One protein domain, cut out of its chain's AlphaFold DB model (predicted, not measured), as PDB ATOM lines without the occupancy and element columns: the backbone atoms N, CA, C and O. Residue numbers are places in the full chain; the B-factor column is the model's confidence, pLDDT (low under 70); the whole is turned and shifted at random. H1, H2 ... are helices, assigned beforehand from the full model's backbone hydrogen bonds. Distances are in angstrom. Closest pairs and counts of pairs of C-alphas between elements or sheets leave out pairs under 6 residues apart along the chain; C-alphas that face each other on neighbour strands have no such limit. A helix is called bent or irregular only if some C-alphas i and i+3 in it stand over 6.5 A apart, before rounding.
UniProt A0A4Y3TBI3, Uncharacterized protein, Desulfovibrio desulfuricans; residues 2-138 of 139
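What this domain is: This is residues 2 to 138 of the 139 residues of an uncharacterized protein of Desulfovibrio desulfuricans (UniProt A0A4Y3TBI3). Four long helices, H1 to H4, run up and down side by side in an elongated bundle, with H1 and H4 on opposite sides and H2 and H3 between them. A short fifth helix, H5, turns away from the end of H4 nearly at a right angle, and most of it sticks out as a small arm at residues 126 to 131 and 133 to 136. The printed part has 137 residues with five named helices, in the order H1, H2, H3, H4, H5, and no named strand; the class is all helix. The whole is only just loose, close to compact, with a radius of gyration of the C-alphas of 17.4 A and spans of 57 by 37 by 18 A.

How they stand to each other: H1, residues 2 to 25, touches H2, residues 30 to 63, at a shallow tilt of 20 degrees, opposite ways; their closest C-alphas, of His 9 and Ser 50, are 5.2 A apart. H1 also touches H3, residues 69 to 94, the same way at a shallow tilt of 8 degrees, closest at the C-alphas of Val 24 and Met 93, 6.1 A. H2 touches H3 with residues 54 to 62 alone, closest at the C-alphas of Phe 58 and Ala 72, 5.7 A. H3 touches H4, residues 100 to 124, at a shallow tilt of 21 degrees, opposite ways, closest at the C-alphas of Arg 83 and Trp 113, 5.5 A. H2 and H4 touch too, closest at the C-alphas of Glu 44 and Ile 109, 6.3 A, while H1 and H4 are apart. H1 and H2, H2 and H3, and H3 and H4 are helical hairpins. H5, residues 126 to 136, only just touches H4, with 3 pairs of C-alphas within 8 A, and only at the corner, about perpendicular at 83 degrees; the closest C-alphas are those of Ile 122 and Ile 128, 6.2 A. Every O i to N i+4 pair is within hydrogen-bond range in H4 and H5, against 14 of 20 in H1, 29 of 30 in H2 and 21 of 22 in H3.

Where its parts are: H1 begins at C-alpha 2 (-15.640, 11.708, 27.630) and is 34.4 A long, with a kink of 42 degrees near residue 10; it is only just irregular, C-alphas 19 and 22 being 6.50 A apart. H2 is the longest helix, 49.9 A, and ends at C-alpha 63 (-10.359, 17.402, 40.240). H3 is 38.6 A long and neither bent nor irregular, but only just: C-alphas 69 and 72 are 6.1 A apart. H4 is 36.0 A long, and H5, 15.1 A, ends at C-alpha 136 (5.730, 33.126, 42.002).

The domain as a whole: The two C-alphas farthest apart, of Gly 29 and Phe 138, are 59.4 A apart. The printed part has no cut, and the four links are tight. The mean pLDDT of the printed part is 77.8; residues 2 to 8, 20 to 28, 64 to 70 and 126 to 138 are under 70.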
ATOM      1  N   THR A   2     -16.267  10.398  27.938       49.75
ATOM      2  CA  THR A   2     -15.640  11.708  27.630       49.75
ATOM      3  C   THR A   2     -15.774  12.162  26.170       49.75
ATOM      4  O   THR A   2     -16.203  13.285  25.917       49.75
ATOM      5  N   SER A   3     -15.530  11.273  25.200       54.00
ATOM      6  CA  SER A   3     -15.630  11.594  23.761       54.00
ATOM      7  C   SER A   3     -17.027  12.081  23.317       54.00
ATOM      8  O   SER A   3     -17.145  12.920  22.422       54.00
ATOM      9  N   ILE A   4     -18.102  11.627  23.975       54.41
ATOM     10  CA  ILE A   4     -19.481  12.021  23.634       54.41
ATOM     11  C   ILE A   4     -19.785  13.442  24.130       54.41
ATOM     12  O   ILE A   4     -20.335  14.237  23.371       54.41
ATOM     13  N   CYS A   5     -19.391  13.788  25.361       54.97
ATOM     14  CA  CYS A   5     -19.598  15.133  25.912       54.97
ATOM     15  C   CYS A   5     -18.802  16.186  25.134       54.97
ATOM     16  O   CYS A   5     -19.311  17.258  24.825       54.97
ATOM     17  N   MET A   6     -17.573  15.861  24.734       59.19
ATOM     18  CA  MET A   6     -16.752  16.775  23.944       59.19
ATOM     19  C   MET A   6     -17.355  17.075  22.571       59.19
ATOM     20  O   MET A   6     -17.493  18.243  22.199       59.19
ATOM     21  N   ASN A   7     -17.809  16.035  21.865       62.19
ATOM     22  CA  ASN A   7     -18.489  16.187  20.581       62.19
ATOM     23  C   ASN A   7     -19.771  17.026  20.687       62.19
ATOM     24  O   ASN A   7     -20.088  17.766  19.760       62.19
ATOM     25  N   GLN A   8     -20.493  16.992  21.812       68.62
ATOM     26  CA  GLN A   8     -21.680  17.835  22.007       68.62
ATOM     27  C   GLN A   8     -21.359  19.337  22.060       68.62
ATOM     28  O   GLN A   8     -22.220  20.150  21.717       68.62
ATOM     29  N   HIS A   9     -20.138  19.717  22.444       74.88
ATOM     30  CA  HIS A   9     -19.738  21.120  22.577       74.88
ATOM     31  C   HIS A   9     -18.945  21.641  21.377       74.88
ATOM     32  O   HIS A   9     -19.068  22.820  21.043       74.88
ATOM     33  N   THR A  10     -18.188  20.794  20.678       73.00
ATOM     34  CA  THR A  10     -17.426  21.199  19.484       73.00
ATOM     35  C   THR A  10     -18.215  21.029  18.186       73.00
ATOM     36  O   THR A  10     -18.154  21.908  17.324       73.00
ATOM     37  N   ALA A  11     -19.053  19.991  18.048       76.88
ATOM     38  CA  ALA A  11     -19.821  19.748  16.819       76.88
ATOM     39  C   ALA A  11     -20.775  20.897  16.421       76.88
ATOM     40  O   ALA A  11     -20.872  21.216  15.229       76.88
ATOM     41  N   PRO A  12     -21.455  21.596  17.354       75.69
ATOM     42  CA  PRO A  12     -22.278  22.749  17.000       75.69
ATOM     43  C   PRO A  12     -21.474  23.929  16.448       75.69
ATOM     44  O   PRO A  12     -22.042  24.731  15.711       75.69
ATOM     45  N   VAL A  13     -20.193  24.056  16.804       73.75
ATOM     46  CA  VAL A  13     -19.302  25.104  16.284       73.75
ATOM     47  C   VAL A  13     -18.701  24.657  14.952       73.75
ATOM     48  O   VAL A  13     -18.802  25.385  13.970       73.75
ATOM     49  N   ALA A  14     -18.190  23.424  14.875       76.44
ATOM     50  CA  ALA A  14     -17.663  22.833  13.645       76.44
ATOM     51  C   ALA A  14     -18.700  22.830  12.506       76.44
ATOM     52  O   ALA A  14     -18.380  23.149  11.362       76.44
ATOM     53  N   SER A  15     -19.971  22.553  12.817       80.12
ATOM     54  CA  SER A  15     -21.059  22.620  11.834       80.12
ATOM     55  C   SER A  15     -21.339  24.035  11.315       80.12
ATOM     56  O   SER A  15     -21.736  24.179  10.162       80.12
ATOM     57  N   GLU A  16     -21.121  25.083  12.114       77.25
ATOM     58  CA  GLU A  16     -21.236  26.474  11.648       77.25
ATOM     59  C   GLU A  16     -20.021  26.886  10.807       77.25
ATOM     60  O   GLU A  16     -20.192  27.536   9.775       77.25
ATOM     61  N   ILE A  17     -18.815  26.438  11.171       72.88
ATOM     62  CA  ILE A  17     -17.603  26.628  10.357       72.88
ATOM     63  C   ILE A  17     -17.793  25.985   8.974       72.88
ATOM     64  O   ILE A  17     -17.589  26.640   7.951       72.88
ATOM     65  N   ALA A  18     -18.284  24.743   8.932       75.50
ATOM     66  CA  ALA A  18     -18.573  24.025   7.691       75.50
ATOM     67  C   ALA A  18     -19.658  24.702   6.831       75.50
ATOM     68  O   ALA A  18     -19.664  24.543   5.611       75.50
ATOM     69  N   ARG A  19     -20.569  25.478   7.438       78.06
ATOM     70  CA  ARG A  19     -21.553  26.300   6.709       78.06
ATOM     71  C   ARG A  19     -20.932  27.578   6.149       78.06
ATOM     72  O   ARG A  19     -21.311  27.991   5.057       78.06
ATOM     73  N   CYS A  20     -19.979  28.183   6.858       69.50
ATOM     74  CA  CYS A  20     -19.296  29.399   6.415       69.50
ATOM     75  C   CYS A  20     -18.339  29.131   5.245       69.50
ATOM     76  O   CYS A  20     -18.332  29.890   4.280       69.50
ATOM     77  N   ASP A  21     -17.570  28.043   5.285       69.38
ATOM     78  CA  ASP A  21     -16.510  27.757   4.307       69.38
ATOM     79  C   ASP A  21     -16.967  27.788   2.821       69.38
ATOM     80  O   ASP A  21     -16.384  28.525   2.020       69.38
ATOM     81  N   PRO A  22     -18.056  27.109   2.402       68.56
ATOM     82  CA  PRO A  22     -18.536  27.201   1.020       68.56
ATOM     83  C   PRO A  22     -19.091  28.587   0.664       68.56
ATOM     84  O   PRO A  22     -19.013  28.992  -0.499       68.56
ATOM     85  N   MET A  23     -19.631  29.325   1.639       69.19
ATOM     86  CA  MET A  23     -20.139  30.683   1.425       69.19
ATOM     87  C   MET A  23     -19.007  31.667   1.162       69.19
ATOM     88  O   MET A  23     -19.147  32.521   0.296       69.19
ATOM     89  N   VAL A  24     -17.889  31.503   1.865       64.56
ATOM     90  CA  VAL A  24     -16.659  32.273   1.680       64.56
ATOM     91  C   VAL A  24     -16.039  31.947   0.315       64.56
ATOM     92  O   VAL A  24     -15.766  32.846  -0.473       64.56
ATOM     93  N   ARG A  25     -15.938  30.665  -0.061       66.56
ATOM     94  CA  ARG A  25     -15.335  30.253  -1.346       66.56
ATOM     95  C   ARG A  25     -16.122  30.663  -2.601       66.56
ATOM     96  O   ARG A  25     -15.532  30.742  -3.674       66.56
ATOM     97  N   LYS A  26     -17.440  30.874  -2.508       66.06
ATOM     98  CA  LYS A  26     -18.326  31.165  -3.659       66.06
ATOM     99  C   LYS A  26     -19.180  32.425  -3.464       66.06
ATOM    100  O   LYS A  26     -20.299  32.498  -3.976       66.06
ATOM    101  N   MET A  27     -18.702  33.399  -2.688       69.00
ATOM    102  CA  MET A  27     -19.531  34.525  -2.253       69.00
ATOM    103  C   MET A  27     -19.926  35.463  -3.407       69.00
ATOM    104  O   MET A  27     -19.184  36.376  -3.754       69.00
ATOM    105  N   ASN A  28     -21.146  35.305  -3.930       65.88
ATOM    106  CA  ASN A  28     -21.735  36.197  -4.931       65.88
ATOM    107  C   ASN A  28     -23.053  36.803  -4.417       65.88
ATOM    108  O   ASN A  28     -23.961  36.090  -3.989       65.88
ATOM    109  N   GLY A  29     -23.170  38.133  -4.481       73.62
ATOM    110  CA  GLY A  29     -24.402  38.866  -4.163       73.62
ATOM    111  C   GLY A  29     -24.624  39.217  -2.682       73.62
ATOM    112  O   GLY A  29     -23.958  38.722  -1.771       73.62
ATOM    113  N   ALA A  30     -25.585  40.114  -2.436       76.25
ATOM    114  CA  ALA A  30     -25.875  40.675  -1.110       76.25
ATOM    115  C   ALA A  30     -26.439  39.643  -0.113       76.25
ATOM    116  O   ALA A  30     -26.091  39.665   1.065       76.25
ATOM    117  N   LEU A  31     -27.254  38.692  -0.583       78.75
ATOM    118  CA  LEU A  31     -27.840  37.643   0.262       78.75
ATOM    119  C   LEU A  31     -26.781  36.706   0.860       78.75
ATOM    120  O   LEU A  31     -26.890  36.328   2.027       78.75
ATOM    121  N   ALA A  32     -25.741  36.358   0.093       78.31
ATOM    122  CA  ALA A  32     -24.633  35.542   0.586       78.31
ATOM    123  C   ALA A  32     -23.862  36.265   1.700       78.31
ATOM    124  O   ALA A  32     -23.542  35.656   2.718       78.31
ATOM    125  N   ARG A  33     -23.655  37.581   1.556       76.75
ATOM    126  CA  ARG A  33     -23.016  38.424   2.579       76.75
ATOM    127  C   ARG A  33     -23.845  38.505   3.861       76.75
ATOM    128  O   ARG A  33     -23.301  38.307   4.939       76.75
ATOM    129  N   ILE A  34     -25.155  38.743   3.756       83.06
ATOM    130  CA  ILE A  34     -26.051  38.809   4.926       83.06
ATOM    131  C   ILE A  34     -26.054  37.475   5.682       83.06
ATOM    132  O   ILE A  34     -25.922  37.453   6.906       83.06
ATOM    133  N   ARG A  35     -26.149  36.351   4.962       84.00
ATOM    134  CA  ARG A  35     -26.084  35.017   5.573       84.00
ATOM    135  C   ARG A  35     -24.728  34.743   6.225       84.00
ATOM    136  O   ARG A  35     -24.700  34.179   7.312       84.00
ATOM    137  N   LEU A  36     -23.622  35.163   5.607       82.88
ATOM    138  CA  LEU A  36     -22.287  35.013   6.186       82.88
ATOM    139  C   LEU A  36     -22.184  35.755   7.523       82.88
ATOM    140  O   LEU A  36     -21.732  35.180   8.509       82.88
ATOM    141  N   VAL A  37     -22.678  36.996   7.582       85.69
ATOM    142  CA  VAL A  37     -22.747  37.758   8.836       85.69
ATOM    143  C   VAL A  37     -23.561  36.990   9.878       85.69
ATOM    144  O   VAL A  37     -23.071  36.771  10.983       85.69
ATOM    145  N   TYR A  38     -24.761  36.525   9.526       87.81
ATOM    146  CA  TYR A  38     -25.607  35.743  10.432       87.81
ATOM    147  C   TYR A  38     -24.880  34.515  11.009       87.81
ATOM    148  O   TYR A  38     -24.880  34.317  12.226       87.81
ATOM    149  N   HIS A  39     -24.217  33.726  10.160       85.25
ATOM    150  CA  HIS A  39     -23.478  32.546  10.606       85.25
ATOM    151  C   HIS A  39     -22.298  32.902  11.510       85.25
ATOM    152  O   HIS A  39     -22.067  32.210  12.496       85.25
ATOM    153  N   ILE A  40     -21.610  34.015  11.256       87.62
ATOM    154  CA  ILE A  40     -20.492  34.461  12.095       87.62
ATOM    155  C   ILE A  40     -20.963  34.889  13.484       87.62
ATOM    156  O   ILE A  40     -20.377  34.463  14.476       87.62
ATOM    157  N   PHE A  41     -22.066  35.632  13.585       88.25
ATOM    158  CA  PHE A  41     -22.666  35.965  14.883       88.25
ATOM    159  C   PHE A  41     -23.115  34.719  15.654       88.25
ATOM    160  O   PHE A  41     -22.939  34.615  16.871       88.25
ATOM    161  N   HIS A  42     -23.715  33.758  14.955       88.31
ATOM    162  CA  HIS A  42     -24.181  32.531  15.582       88.31
ATOM    163  C   HIS A  42     -23.014  31.654  16.060       88.31
ATOM    164  O   HIS A  42     -23.036  31.137  17.180       88.31
ATOM    165  N   MET A  43     -21.969  31.554  15.241       88.25
ATOM    166  CA  MET A  43     -20.720  30.874  15.552       88.25
ATOM    167  C   MET A  43     -20.009  31.515  16.745       88.25
ATOM    168  O   MET A  43     -19.616  30.790  17.646       88.25
ATOM    169  N   GLU A  44     -19.927  32.844  16.824       90.19
ATOM    170  CA  GLU A  44     -19.365  33.566  17.975       90.19
ATOM    171  C   GLU A  44     -20.082  33.202  19.280       90.19
ATOM    172  O   GLU A  44     -19.460  32.848  20.285       90.19
ATOM    173  N   ARG A  45     -21.421  33.231  19.263       90.50
ATOM    174  CA  ARG A  45     -22.228  32.886  20.438       90.50
ATOM    175  C   ARG A  45     -22.021  31.436  20.867       90.50
ATOM    176  O   ARG A  45     -21.974  31.163  22.065       90.50
ATOM    177  N   ARG A  46     -21.953  30.503  19.913       89.50
ATOM    178  CA  ARG A  46     -21.707  29.083  20.203       89.50
ATOM    179  C   ARG A  46     -20.284  28.856  20.696       89.50
ATOM    180  O   ARG A  46     -20.115  28.180  21.698       89.50
ATOM    181  N   SER A  47     -19.312  29.496  20.059       90.56
ATOM    182  CA  SER A  47     -17.898  29.435  20.408       90.56
ATOM    183  C   SER A  47     -17.661  29.782  21.874       90.56
ATOM    184  O   SER A  47     -17.139  28.957  22.616       90.56
ATOM    185  N   ARG A  48     -18.158  30.936  22.340       91.50
ATOM    186  CA  ARG A  48     -17.996  31.339  23.748       91.50
ATOM    187  C   ARG A  48     -18.581  30.330  24.735       91.50
ATOM    188  O   ARG A  48     -17.997  30.072  25.789       91.50
ATOM    189  N   LYS A  49     -19.735  29.743  24.398       90.62
ATOM    190  CA  LYS A  49     -20.347  28.686  25.215       90.62
ATOM    191  C   LYS A  49     -19.470  27.437  25.249       90.62
ATOM    192  O   LYS A  49     -19.285  26.876  26.322       90.62
ATOM    193  N   SER A  50     -18.922  27.031  24.108       90.12
ATOM    194  CA  SER A  50     -18.033  25.874  24.007       90.12
ATOM    195  C   SER A  50     -16.729  26.086  24.770       90.12
ATOM    196  O   SER A  50     -16.347  25.206  25.528       90.12
ATOM    197  N   VAL A  51     -16.102  27.261  24.660       91.81
ATOM    198  CA  VAL A  51     -14.897  27.615  25.434       91.81
ATOM    199  C   VAL A  51     -15.170  27.524  26.936       91.81
ATOM    200  O   VAL A  51     -14.426  26.876  27.669       91.81
ATOM    201  N   THR A  52     -16.281  28.105  27.398       91.31
ATOM    202  CA  THR A  52     -16.678  28.048  28.817       91.31
ATOM    203  C   THR A  52     -16.925  26.607  29.278       91.31
ATOM    204  O   THR A  52     -16.460  26.211  30.345       91.31
ATOM    205  N   ALA A  53     -17.615  25.804  28.465       88.38
ATOM    206  CA  ALA A  53     -17.888  24.404  28.775       88.38
ATOM    207  C   ALA A  53     -16.603  23.566  28.836       88.38
ATOM    208  O   ALA A  53     -16.426  22.797  29.774       88.38
ATOM    209  N   LEU A  54     -15.680  23.745  27.885       86.75
ATOM    210  CA  LEU A  54     -14.408  23.019  27.863       86.75
ATOM    211  C   LEU A  54     -13.530  23.367  29.070       86.75
ATOM    212  O   LEU A  54     -12.923  22.463  29.636       86.75
ATOM    213  N   ARG A  55     -13.523  24.631  29.525       89.25
ATOM    214  CA  ARG A  55     -12.865  25.014  30.789       89.25
ATOM    215  C   ARG A  55     -13.453  24.268  31.990       89.25
ATOM    216  O   ARG A  55     -12.693  23.745  32.799       89.25
ATOM    217  N   SER A  56     -14.784  24.180  32.085       87.56
ATOM    218  CA  SER A  56     -15.463  23.437  33.163       87.56
ATOM    219  C   SER A  56     -15.109  21.953  33.131       87.56
ATOM    220  O   SER A  56     -14.653  21.407  34.130       87.56
ATOM    221  N   ILE A  57     -15.233  21.319  31.960       85.12
ATOM    222  CA  ILE A  57     -14.929  19.894  31.777       85.12
ATOM    223  C   ILE A  57     -13.468  19.615  32.130       85.12
ATOM    224  O   ILE A  57     -13.180  18.632  32.805       85.12
ATOM    225  N   PHE A  58     -12.535  20.476  31.720       84.62
ATOM    226  CA  PHE A  58     -11.127  20.304  32.065       84.62
ATOM    227  C   PHE A  58     -10.874  20.416  33.573       84.62
ATOM    228  O   PHE A  58     -10.124  19.613  34.133       84.62
ATOM    229  N   ALA A  59     -11.509  21.379  34.249       83.19
ATOM    230  CA  ALA A  59     -11.410  21.517  35.699       83.19
ATOM    231  C   ALA A  59     -11.954  20.271  36.423       83.19
ATOM    232  O   ALA A  59     -11.301  19.768  37.338       83.19
ATOM    233  N   GLU A  60     -13.082  19.729  35.960       81.75
ATOM    234  CA  GLU A  60     -13.679  18.486  36.467       81.75
ATOM    235  C   GLU A  60     -12.796  17.258  36.197       81.75
ATOM    236  O   GLU A  60     -12.624  16.416  37.084       81.75
ATOM    237  N   CYS A  61     -12.193  17.164  35.000       77.00
ATOM    238  CA  CYS A  61     -11.207  16.130  34.675       77.00
ATOM    239  C   CYS A  61     -10.056  16.180  35.689       77.00
ATOM    240  O   CYS A  61      -9.655  15.143  36.206       77.00
ATOM    241  N   LYS A  62      -9.544  17.379  35.996       71.88
ATOM    242  CA  LYS A  62      -8.413  17.574  36.911       71.88
ATOM    243  C   LYS A  62      -8.768  17.242  38.362       71.88
ATOM    244  O   LYS A  62      -7.974  16.591  39.032       71.88
ATOM    245  N   SER A  63      -9.940  17.654  38.851       72.25
ATOM    246  CA  SER A  63     -10.359  17.402  40.240       72.25
ATOM    247  C   SER A  63     -10.707  15.940  40.513       72.25
ATOM    248  O   SER A  63     -10.594  15.488  41.646       72.25
ATOM    249  N   SER A  64     -11.140  15.205  39.484       66.88
ATOM    250  CA  SER A  64     -11.590  13.810  39.599       66.88
ATOM    251  C   SER A  64     -10.495  12.791  39.247       66.88
ATOM    252  O   SER A  64     -10.742  11.584  39.235       66.88
ATOM    253  N   CYS A  65      -9.287  13.255  38.911       56.22
ATOM    254  CA  CYS A  65      -8.196  12.415  38.430       56.22
ATOM    255  C   CYS A  65      -7.405  11.767  39.572       56.22
ATOM    256  O   CYS A  65      -6.299  12.189  39.886       56.22
ATOM    257  N   GLU A  66      -7.912  10.656  40.101       48.56
ATOM    258  CA  GLU A  66      -7.005   9.600  40.560       48.56
ATOM    259  C   GLU A  66      -6.564   8.697  39.386       48.56
ATOM    260  O   GLU A  66      -5.537   8.045  39.508       48.56
ATOM    261  N   HIS A  67      -7.286   8.631  38.247       43.75
ATOM    262  CA  HIS A  67      -7.070   7.566  37.235       43.75
ATOM    263  C   HIS A  67      -7.250   7.939  35.733       43.75
ATOM    264  O   HIS A  67      -7.331   7.036  34.903       43.75
ATOM    265  N   SER A  68      -7.329   9.212  35.311       52.03
ATOM    266  CA  SER A  68      -7.721   9.538  33.915       52.03
ATOM    267  C   SER A  68      -6.913  10.663  33.249       52.03
ATOM    268  O   SER A  68      -7.451  11.695  32.846       52.03
ATOM    269  N   CYS A  69      -5.610  10.437  33.034       59.06
ATOM    270  CA  CYS A  69      -4.769  11.310  32.192       59.06
ATOM    271  C   CYS A  69      -5.337  11.525  30.769       59.06
ATOM    272  O   CYS A  69      -4.979  12.482  30.086       59.06
ATOM    273  N   THR A  70      -6.249  10.659  30.317       68.88
ATOM    274  CA  THR A  70      -6.897  10.733  29.004       68.88
ATOM    275  C   THR A  70      -7.943  11.846  28.906       68.88
ATOM    276  O   THR A  70      -8.029  12.488  27.868       68.88
ATOM    277  N   CYS A  71      -8.678  12.169  29.979       74.88
ATOM    278  CA  CYS A  71      -9.742  13.188  29.957       74.88
ATOM    279  C   CYS A  71      -9.209  14.591  29.624       74.88
ATOM    280  O   CYS A  71      -9.709  15.262  28.724       74.88
ATOM    281  N   ALA A  72      -8.155  15.021  30.324       76.50
ATOM    282  CA  ALA A  72      -7.532  16.327  30.112       76.50
ATOM    283  C   ALA A  72      -6.856  16.425  28.732       76.50
ATOM    284  O   ALA A  72      -6.987  17.442  28.045       76.50
ATOM    285  N   SER A  73      -6.181  15.349  28.311       80.81
ATOM    286  CA  SER A  73      -5.549  15.254  26.992       80.81
ATOM    287  C   SER A  73      -6.573  15.335  25.859       80.81
ATOM    288  O   SER A  73      -6.340  16.049  24.883       80.81
ATOM    289  N   ASP A  74      -7.713  14.650  25.990       82.50
ATOM    290  CA  ASP A  74      -8.789  14.703  25.002       82.50
ATOM    291  C   ASP A  74      -9.280  16.149  24.848       82.50
ATOM    292  O   ASP A  74      -9.280  16.676  23.734       82.50
ATOM    293  N   VAL A  75      -9.610  16.821  25.966       84.56
ATOM    294  CA  VAL A  75     -10.104  18.214  26.001       84.56
ATOM    295  C   VAL A  75      -9.142  19.183  25.315       84.56
ATOM    296  O   VAL A  75      -9.572  19.984  24.481       84.56
ATOM    297  N   LEU A  76      -7.843  19.070  25.603       86.44
ATOM    298  CA  LEU A  76      -6.808  19.854  24.930       86.44
ATOM    299  C   LEU A  76      -6.749  19.549  23.423       86.44
ATOM    300  O   LEU A  76      -6.621  20.469  22.611       86.44
ATOM    301  N   GLY A  77      -6.875  18.278  23.035       87.06
ATOM    302  CA  GLY A  77      -6.932  17.847  21.637       87.06
ATOM    303  C   GLY A  77      -8.061  18.524  20.861       87.06
ATOM    304  O   GLY A  77      -7.814  19.159  19.835       87.06
ATOM    305  N   ALA A  78      -9.288  18.492  21.383       86.44
ATOM    306  CA  ALA A  78     -10.419  19.118  20.697       86.44
ATOM    307  C   ALA A  78     -10.341  20.650  20.670       86.44
ATOM    308  O   ALA A  78     -10.769  21.267  19.693       86.44
ATOM    309  N   ALA A  79      -9.770  21.281  21.704       89.31
ATOM    310  CA  ALA A  79      -9.510  22.718  21.677       89.31
ATOM    311  C   ALA A  79      -8.541  23.088  20.537       89.31
ATOM    312  O   ALA A  79      -8.806  24.029  19.785       89.31
ATOM    313  N   ARG A  80      -7.474  22.299  20.332       90.88
ATOM    314  CA  ARG A  80      -6.523  22.477  19.217       90.88
ATOM    315  C   ARG A  80      -7.177  22.279  17.847       90.88
ATOM    316  O   ARG A  80      -6.904  23.046  16.925       90.88
ATOM    317  N   GLU A  81      -8.046  21.285  17.694       90.06
ATOM    318  CA  GLU A  81      -8.776  21.060  16.437       90.06
ATOM    319  C   GLU A  81      -9.711  22.227  16.088       90.06
ATOM    320  O   GLU A  81      -9.744  22.692  14.942       90.06
ATOM    321  N   MET A  82     -10.437  22.740  17.084       89.31
ATOM    322  CA  MET A  82     -11.315  23.895  16.906       89.31
ATOM    323  C   MET A  82     -10.525  25.151  16.549       89.31
ATOM    324  O   MET A  82     -10.884  25.834  15.588       89.31
ATOM    325  N   ARG A  83      -9.412  25.404  17.243       90.94
ATOM    326  CA  ARG A  83      -8.464  26.477  16.921       90.94
ATOM    327  C   ARG A  83      -8.026  26.421  15.455       90.94
ATOM    328  O   ARG A  83      -8.172  27.393  14.717       90.94
ATOM    329  N   ASN A  84      -7.562  25.256  15.001       90.19
ATOM    330  CA  ASN A  84      -7.127  25.065  13.615       90.19
ATOM    331  C   ASN A  84      -8.259  25.327  12.609       90.19
ATOM    332  O   ASN A  84      -8.029  25.905  11.547       90.19
ATOM    333  N   SER A  85      -9.490  24.946  12.954       87.56
ATOM    334  CA  SER A  85     -10.668  25.183  12.115       87.56
ATOM    335  C   SER A  85     -10.995  26.674  11.973       87.56
ATOM    336  O   SER A  85     -11.311  27.131  10.871       87.56
ATOM    337  N   PHE A  86     -10.875  27.454  13.052       87.75
ATOM    338  CA  PHE A  86     -11.043  28.910  13.007       87.75
ATOM    339  C   PHE A  86      -9.947  29.599  12.200       87.75
ATOM    340  O   PHE A  86     -10.257  30.451  11.366       87.75
ATOM    341  N   ARG A  87      -8.695  29.167  12.359       88.38
ATOM    342  CA  ARG A  87      -7.566  29.684  11.580       88.38
ATOM    343  C   ARG A  87      -7.754  29.468  10.077       88.38
ATOM    344  O   ARG A  87      -7.534  30.377   9.279       88.38
ATOM    345  N   LEU A  88      -8.224  28.286   9.671       86.75
ATOM    346  CA  LEU A  88      -8.559  28.004   8.269       86.75
ATOM    347  C   LEU A  88      -9.706  28.885   7.757       86.75
ATOM    348  O   LEU A  88      -9.643  29.386   6.631       86.75
ATOM    349  N   LEU A  89     -10.739  29.096   8.576       84.38
ATOM    350  CA  LEU A  89     -11.838  29.988   8.222       84.38
ATOM    351  C   LEU A  89     -11.354  31.431   8.031       84.38
ATOM    352  O   LEU A  89     -11.767  32.075   7.067       84.38
ATOM    353  N   LEU A  90     -10.466  31.924   8.900       84.88
ATOM    354  CA  LEU A  90      -9.883  33.260   8.786       84.88
ATOM    355  C   LEU A  90      -9.100  33.418   7.475       84.88
ATOM    356  O   LEU A  90      -9.373  34.344   6.713       84.88
ATOM    357  N   ILE A  91      -8.216  32.464   7.155       85.88
ATOM    358  CA  ILE A  91      -7.449  32.448   5.895       85.88
ATOM    359  C   ILE A  91      -8.379  32.490   4.672       85.88
ATOM    360  O   ILE A  91      -8.091  33.142   3.667       85.88
ATOM    361  N   ASN A  92      -9.509  31.782   4.724       82.00
ATOM    362  CA  ASN A  92     -10.486  31.816   3.639       82.00
ATOM    363  C   ASN A  92     -11.226  33.160   3.587       82.00
ATOM    364  O   ASN A  92     -11.484  33.664   2.494       82.00
ATOM    365  N   MET A  93     -11.528  33.764   4.736       79.00
ATOM    366  CA  MET A  93     -12.211  35.057   4.842       79.00
ATOM    367  C   MET A  93     -11.378  36.230   4.320       79.00
ATOM    368  O   MET A  93     -11.957  37.162   3.761       79.00
ATOM    369  N   GLU A  94     -10.048  36.177   4.431       78.38
ATOM    370  CA  GLU A  94      -9.143  37.185   3.851       78.38
ATOM    371  C   GLU A  94      -9.290  37.308   2.328       78.38
ATOM    372  O   GLU A  94      -9.095  38.379   1.756       78.38
ATOM    373  N   LYS A  95      -9.695  36.224   1.657       77.56
ATOM    374  CA  LYS A  95      -9.861  36.176   0.196       77.56
ATOM    375  C   LYS A  95     -11.175  36.792  -0.277       77.56
ATOM    376  O   LYS A  95     -11.458  36.800  -1.475       77.56
ATOM    377  N   VAL A  96     -12.007  37.266   0.648       73.31
ATOM    378  CA  VAL A  96     -13.387  37.652   0.375       73.31
ATOM    379  C   VAL A  96     -13.638  39.073   0.874       73.31
ATOM    380  O   VAL A  96     -13.328  39.376   2.027       73.31
ATOM    381  N   PRO A  97     -14.259  39.952   0.061       71.12
ATOM    382  CA  PRO A  97     -14.599  41.309   0.475       71.12
ATOM    383  C   PRO A  97     -15.719  41.263   1.520       71.12
ATOM    384  O   PRO A  97     -16.914  41.312   1.209       71.12
ATOM    385  N   THR A  98     -15.310  41.119   2.774       73.88
ATOM    386  CA  THR A  98     -16.161  41.038   3.955       73.88
ATOM    387  C   THR A  98     -16.024  42.324   4.765       73.88
ATOM    388  O   THR A  98     -14.951  42.928   4.791       73.88
ATOM    389  N   PRO A  99     -17.100  42.807   5.407       81.31
ATOM    390  CA  PRO A  99     -17.002  43.992   6.248       81.31
ATOM    391  C   PRO A  99     -15.977  43.797   7.377       81.31
ATOM    392  O   PRO A  99     -15.966  42.752   8.022       81.31
ATOM    393  N   LEU A 100     -15.177  44.822   7.683       83.38
ATOM    394  CA  LEU A 100     -14.113  44.745   8.699       83.38
ATOM    395  C   LEU A 100     -14.601  44.259  10.074       83.38
ATOM    396  O   LEU A 100     -13.894  43.532  10.766       83.38
ATOM    397  N   PHE A 101     -15.824  44.621  10.477       86.19
ATOM    398  CA  PHE A 101     -16.382  44.174  11.759       86.19
ATOM    399  C   PHE A 101     -16.562  42.648  11.827       86.19
ATOM    400  O   PHE A 101     -16.518  42.073  12.908       86.19
ATOM    401  N   VAL A 102     -16.766  41.993  10.682       84.50
ATOM    402  CA  VAL A 102     -16.929  40.542  10.570       84.50
ATOM    403  C   VAL A 102     -15.587  39.847  10.768       84.50
ATOM    404  O   VAL A 102     -15.496  38.892  11.533       84.50
ATOM    405  N   GLN A 103     -14.537  40.371  10.132       83.62
ATOM    406  CA  GLN A 103     -13.169  39.877  10.292       83.62
ATOM    407  C   GLN A 103     -12.706  40.009  11.746       83.62
ATOM    408  O   GLN A 103     -12.241  39.036  12.332       83.62
ATOM    409  N   ARG A 104     -12.938  41.173  12.373       88.50
ATOM    410  CA  ARG A 104     -12.623  41.399  13.795       88.50
ATOM    411  C   ARG A 104     -13.322  40.412  14.730       88.50
ATOM    412  O   ARG A 104     -12.737  40.024  15.732       88.50
ATOM    413  N   ARG A 105     -14.554  39.999  14.418       89.81
ATOM    414  CA  ARG A 105     -15.269  38.994  15.219       89.81
ATOM    415  C   ARG A 105     -14.635  37.615  15.106       89.81
ATOM    416  O   ARG A 105     -14.502  36.954  16.122       89.81
ATOM    417  N   ILE A 106     -14.238  37.187  13.907       87.06
ATOM    418  CA  ILE A 106     -13.552  35.896  13.748       87.06
ATOM    419  C   ILE A 106     -12.199  35.917  14.458       87.06
ATOM    420  O   ILE A 106     -11.901  34.963  15.163       87.06
ATOM    421  N   LEU A 107     -11.439  37.012  14.344       89.12
ATOM    422  CA  LEU A 107     -10.181  37.188  15.079       89.12
ATOM    423  C   LEU A 107     -10.384  37.087  16.594       89.12
ATOM    424  O   LEU A 107      -9.648  36.376  17.258       89.12
ATOM    425  N   ALA A 108     -11.416  37.742  17.136       91.12
ATOM    426  CA  ALA A 108     -11.736  37.633  18.559       91.12
ATOM    427  C   ALA A 108     -12.115  36.199  18.970       91.12
ATOM    428  O   ALA A 108     -11.788  35.765  20.065       91.12
ATOM    429  N   ILE A 109     -12.797  35.455  18.094       90.69
ATOM    430  CA  ILE A 109     -13.091  34.043  18.350       90.69
ATOM    431  C   ILE A 109     -11.803  33.214  18.338       90.69
ATOM    432  O   ILE A 109     -11.631  32.388  19.223       90.69
ATOM    433  N   GLU A 110     -10.927  33.396  17.350       91.69
ATOM    434  CA  GLU A 110      -9.641  32.691  17.290       91.69
ATOM    435  C   GLU A 110      -8.812  32.954  18.550       91.69
ATOM    436  O   GLU A 110      -8.347  31.999  19.161       91.69
ATOM    437  N   ASP A 111      -8.729  34.210  18.989       93.06
ATOM    438  CA  ASP A 111      -8.036  34.606  20.218       93.06
ATOM    439  C   ASP A 111      -8.616  33.904  21.461       93.06
ATOM    440  O   ASP A 111      -7.872  33.368  22.279       93.06
ATOM    441  N   ASP A 112      -9.948  33.790  21.578       93.00
ATOM    442  CA  ASP A 112     -10.590  33.018  22.656       93.00
ATOM    443  C   ASP A 112     -10.136  31.537  22.665       93.00
ATOM    444  O   ASP A 112      -9.979  30.943  23.736       93.00
ATOM    445  N   TRP A 113      -9.937  30.924  21.490       92.94
ATOM    446  CA  TRP A 113      -9.472  29.535  21.372       92.94
ATOM    447  C   TRP A 113      -7.963  29.385  21.571       92.94
ATOM    448  O   TRP A 113      -7.548  28.379  22.146       92.94
ATOM    449  N   ASP A 114      -7.156  30.350  21.131       93.19
ATOM    450  CA  ASP A 114      -5.712  30.387  21.386       93.19
ATOM    451  C   ASP A 114      -5.453  30.471  22.893       93.19
ATOM    452  O   ASP A 114      -4.771  29.600  23.439       93.19
ATOM    453  N   ASN A 115      -6.117  31.415  23.570       93.81
ATOM    454  CA  ASN A 115      -6.067  31.563  25.024       93.81
ATOM    455  C   ASN A 115      -6.523  30.282  25.739       93.81
ATOM    456  O   ASN A 115      -5.878  29.828  26.679       93.81
ATOM    457  N   LEU A 116      -7.610  29.646  25.279       92.56
ATOM    458  CA  LEU A 116      -8.047  28.369  25.846       92.56
ATOM    459  C   LEU A 116      -6.972  27.285  25.697       92.56
ATOM    460  O   LEU A 116      -6.689  26.573  26.653       92.56
ATOM    461  N   VAL A 117      -6.398  27.107  24.506       92.44
ATOM    462  CA  VAL A 117      -5.384  26.067  24.275       92.44
ATOM    463  C   VAL A 117      -4.148  26.307  25.140       92.44
ATOM    464  O   VAL A 117      -3.602  25.341  25.669       92.44
ATOM    465  N   GLU A 118      -3.727  27.561  25.294       90.69
ATOM    466  CA  GLU A 118      -2.614  27.945  26.161       90.69
ATOM    467  C   GLU A 118      -2.918  27.648  27.637       90.69
ATOM    468  O   GLU A 118      -2.159  26.911  28.269       90.69
ATOM    469  N   ASP A 119      -4.070  28.104  28.147       88.94
ATOM    470  CA  ASP A 119      -4.540  27.836  29.514       88.94
ATOM    471  C   ASP A 119      -4.519  26.330  29.822       88.94
ATOM    472  O   ASP A 119      -4.008  25.879  30.851       88.94
ATOM    473  N   LEU A 120      -5.086  25.534  28.910       86.75
ATOM    474  CA  LEU A 120      -5.198  24.088  29.062       86.75
ATOM    475  C   LEU A 120      -3.837  23.392  28.976       86.75
ATOM    476  O   LEU A 120      -3.592  22.456  29.737       86.75
ATOM    477  N   ALA A 121      -2.951  23.838  28.081       86.56
ATOM    478  CA  ALA A 121      -1.609  23.282  27.939       86.56
ATOM    479  C   ALA A 121      -0.779  23.520  29.208       86.56
ATOM    480  O   ALA A 121      -0.263  22.559  29.780       86.56
ATOM    481  N   ILE A 122      -0.751  24.761  29.706       83.19
ATOM    482  CA  ILE A 122      -0.087  25.130  30.966       83.19
ATOM    483  C   ILE A 122      -0.663  24.318  32.131       83.19
ATOM    484  O   ILE A 122       0.069  23.790  32.965       83.19
ATOM    485  N   ALA A 123      -1.987  24.171  32.190       77.69
ATOM    486  CA  ALA A 123      -2.638  23.431  33.263       77.69
ATOM    487  C   ALA A 123      -2.458  21.904  33.168       77.69
ATOM    488  O   ALA A 123      -2.663  21.218  34.178       77.69
ATOM    489  N   SER A 124      -2.101  21.372  31.997       73.94
ATOM    490  CA  SER A 124      -1.811  19.950  31.778       73.94
ATOM    491  C   SER A 124      -0.357  19.567  32.060       73.94
ATOM    492  O   SER A 124      -0.089  18.403  32.337       73.94
ATOM    493  N   ASP A 125       0.560  20.534  32.034       74.31
ATOM    494  CA  ASP A 125       1.989  20.306  32.224       74.31
ATOM    495  C   ASP A 125       2.393  20.547  33.692       74.31
ATOM    496  O   ASP A 125       2.329  21.663  34.214       74.31
ATOM    497  N   GLU A 126       2.770  19.478  34.395       65.56
ATOM    498  CA  GLU A 126       3.219  19.547  35.793       65.56
ATOM    499  C   GLU A 126       4.585  20.247  35.940       65.56
ATOM    500  O   GLU A 126       4.841  20.885  36.967       65.56
ATOM    501  N   GLU A 127       5.451  20.210  34.920       52.56
ATOM    502  CA  GLU A 127       6.744  20.905  34.956       52.56
ATOM    503  C   GLU A 127       6.551  22.420  34.842       52.56
ATOM    504  O   GLU A 127       7.153  23.177  35.609       52.56
ATOM    505  N   ILE A 128       5.635  22.873  33.978       58.53
ATOM    506  CA  ILE A 128       5.286  24.299  33.863       58.53
ATOM    507  C   ILE A 128       4.646  24.809  35.160       58.53
ATOM    508  O   ILE A 128       4.983  25.904  35.607       58.53
ATOM    509  N   LYS A 129       3.783  24.024  35.824       59.25
ATOM    510  CA  LYS A 129       3.250  24.390  37.153       59.25
ATOM    511  C   LYS A 129       4.347  24.532  38.196       59.25
ATOM    512  O   LYS A 129       4.298  25.456  39.006       59.25
ATOM    513  N   THR A 130       5.323  23.627  38.177       59.00
ATOM    514  CA  THR A 130       6.439  23.650  39.124       59.00
ATOM    515  C   THR A 130       7.314  24.882  38.889       59.00
ATOM    516  O   THR A 130       7.620  25.596  39.840       59.00
ATOM    517  N   MET A 131       7.630  25.211  37.631       54.47
ATOM    518  CA  MET A 131       8.383  26.424  37.284       54.47
ATOM    519  C   MET A 131       7.598  27.713  37.569       54.47
ATOM    520  O   MET A 131       8.160  28.662  38.109       54.47
ATOM    521  N   ALA A 132       6.297  27.759  37.264       59.25
ATOM    522  CA  ALA A 132       5.439  28.910  37.552       59.25
ATOM    523  C   ALA A 132       5.265  29.136  39.063       59.25
ATOM    524  O   ALA A 132       5.315  30.272  39.529       59.25
ATOM    525  N   GLY A 133       5.121  28.059  39.841       59.25
ATOM    526  CA  GLY A 133       5.086  28.112  41.302       59.25
ATOM    527  C   GLY A 133       6.418  28.559  41.907       59.25
ATOM    528  O   GLY A 133       6.425  29.342  42.854       59.25
ATOM    529  N   GLN A 134       7.545  28.130  41.331       56.53
ATOM    530  CA  GLN A 134       8.870  28.614  41.723       56.53
ATOM    531  C   GLN A 134       9.044  30.103  41.398       56.53
ATOM    532  O   GLN A 134       9.489  30.851  42.261       56.53
ATOM    533  N   LEU A 135       8.636  30.563  40.211       58.25
ATOM    534  CA  LEU A 135       8.689  31.977  39.819       58.25
ATOM    535  C   LEU A 135       7.802  32.874  40.693       58.25
ATOM    536  O   LEU A 135       8.229  33.963  41.066       58.25
ATOM    537  N   ALA A 136       6.608  32.412  41.073       58.97
ATOM    538  CA  ALA A 136       5.730  33.126  42.002       58.97
ATOM    539  C   ALA A 136       6.321  33.251  43.418       58.97
ATOM    540  O   ALA A 136       5.918  34.128  44.171       58.97
ATOM    541  N   HIS A 137       7.281  32.395  43.775       55.03
ATOM    542  CA  HIS A 137       8.009  32.460  45.041       55.03
ATOM    543  C   HIS A 137       9.175  33.468  45.031       55.03
ATOM    544  O   HIS A 137       9.737  33.743  46.091       55.03
ATOM    545  N   PHE A 138       9.550  33.990  43.854       49.75
ATOM    546  CA  PHE A 138      10.647  34.949  43.657       49.75
ATOM    547  C   PHE A 138      10.182  36.407  43.465       49.75
ATOM    548  O   PHE A 138      11.027  37.281  43.261       49.75
TER     549      PHE A 138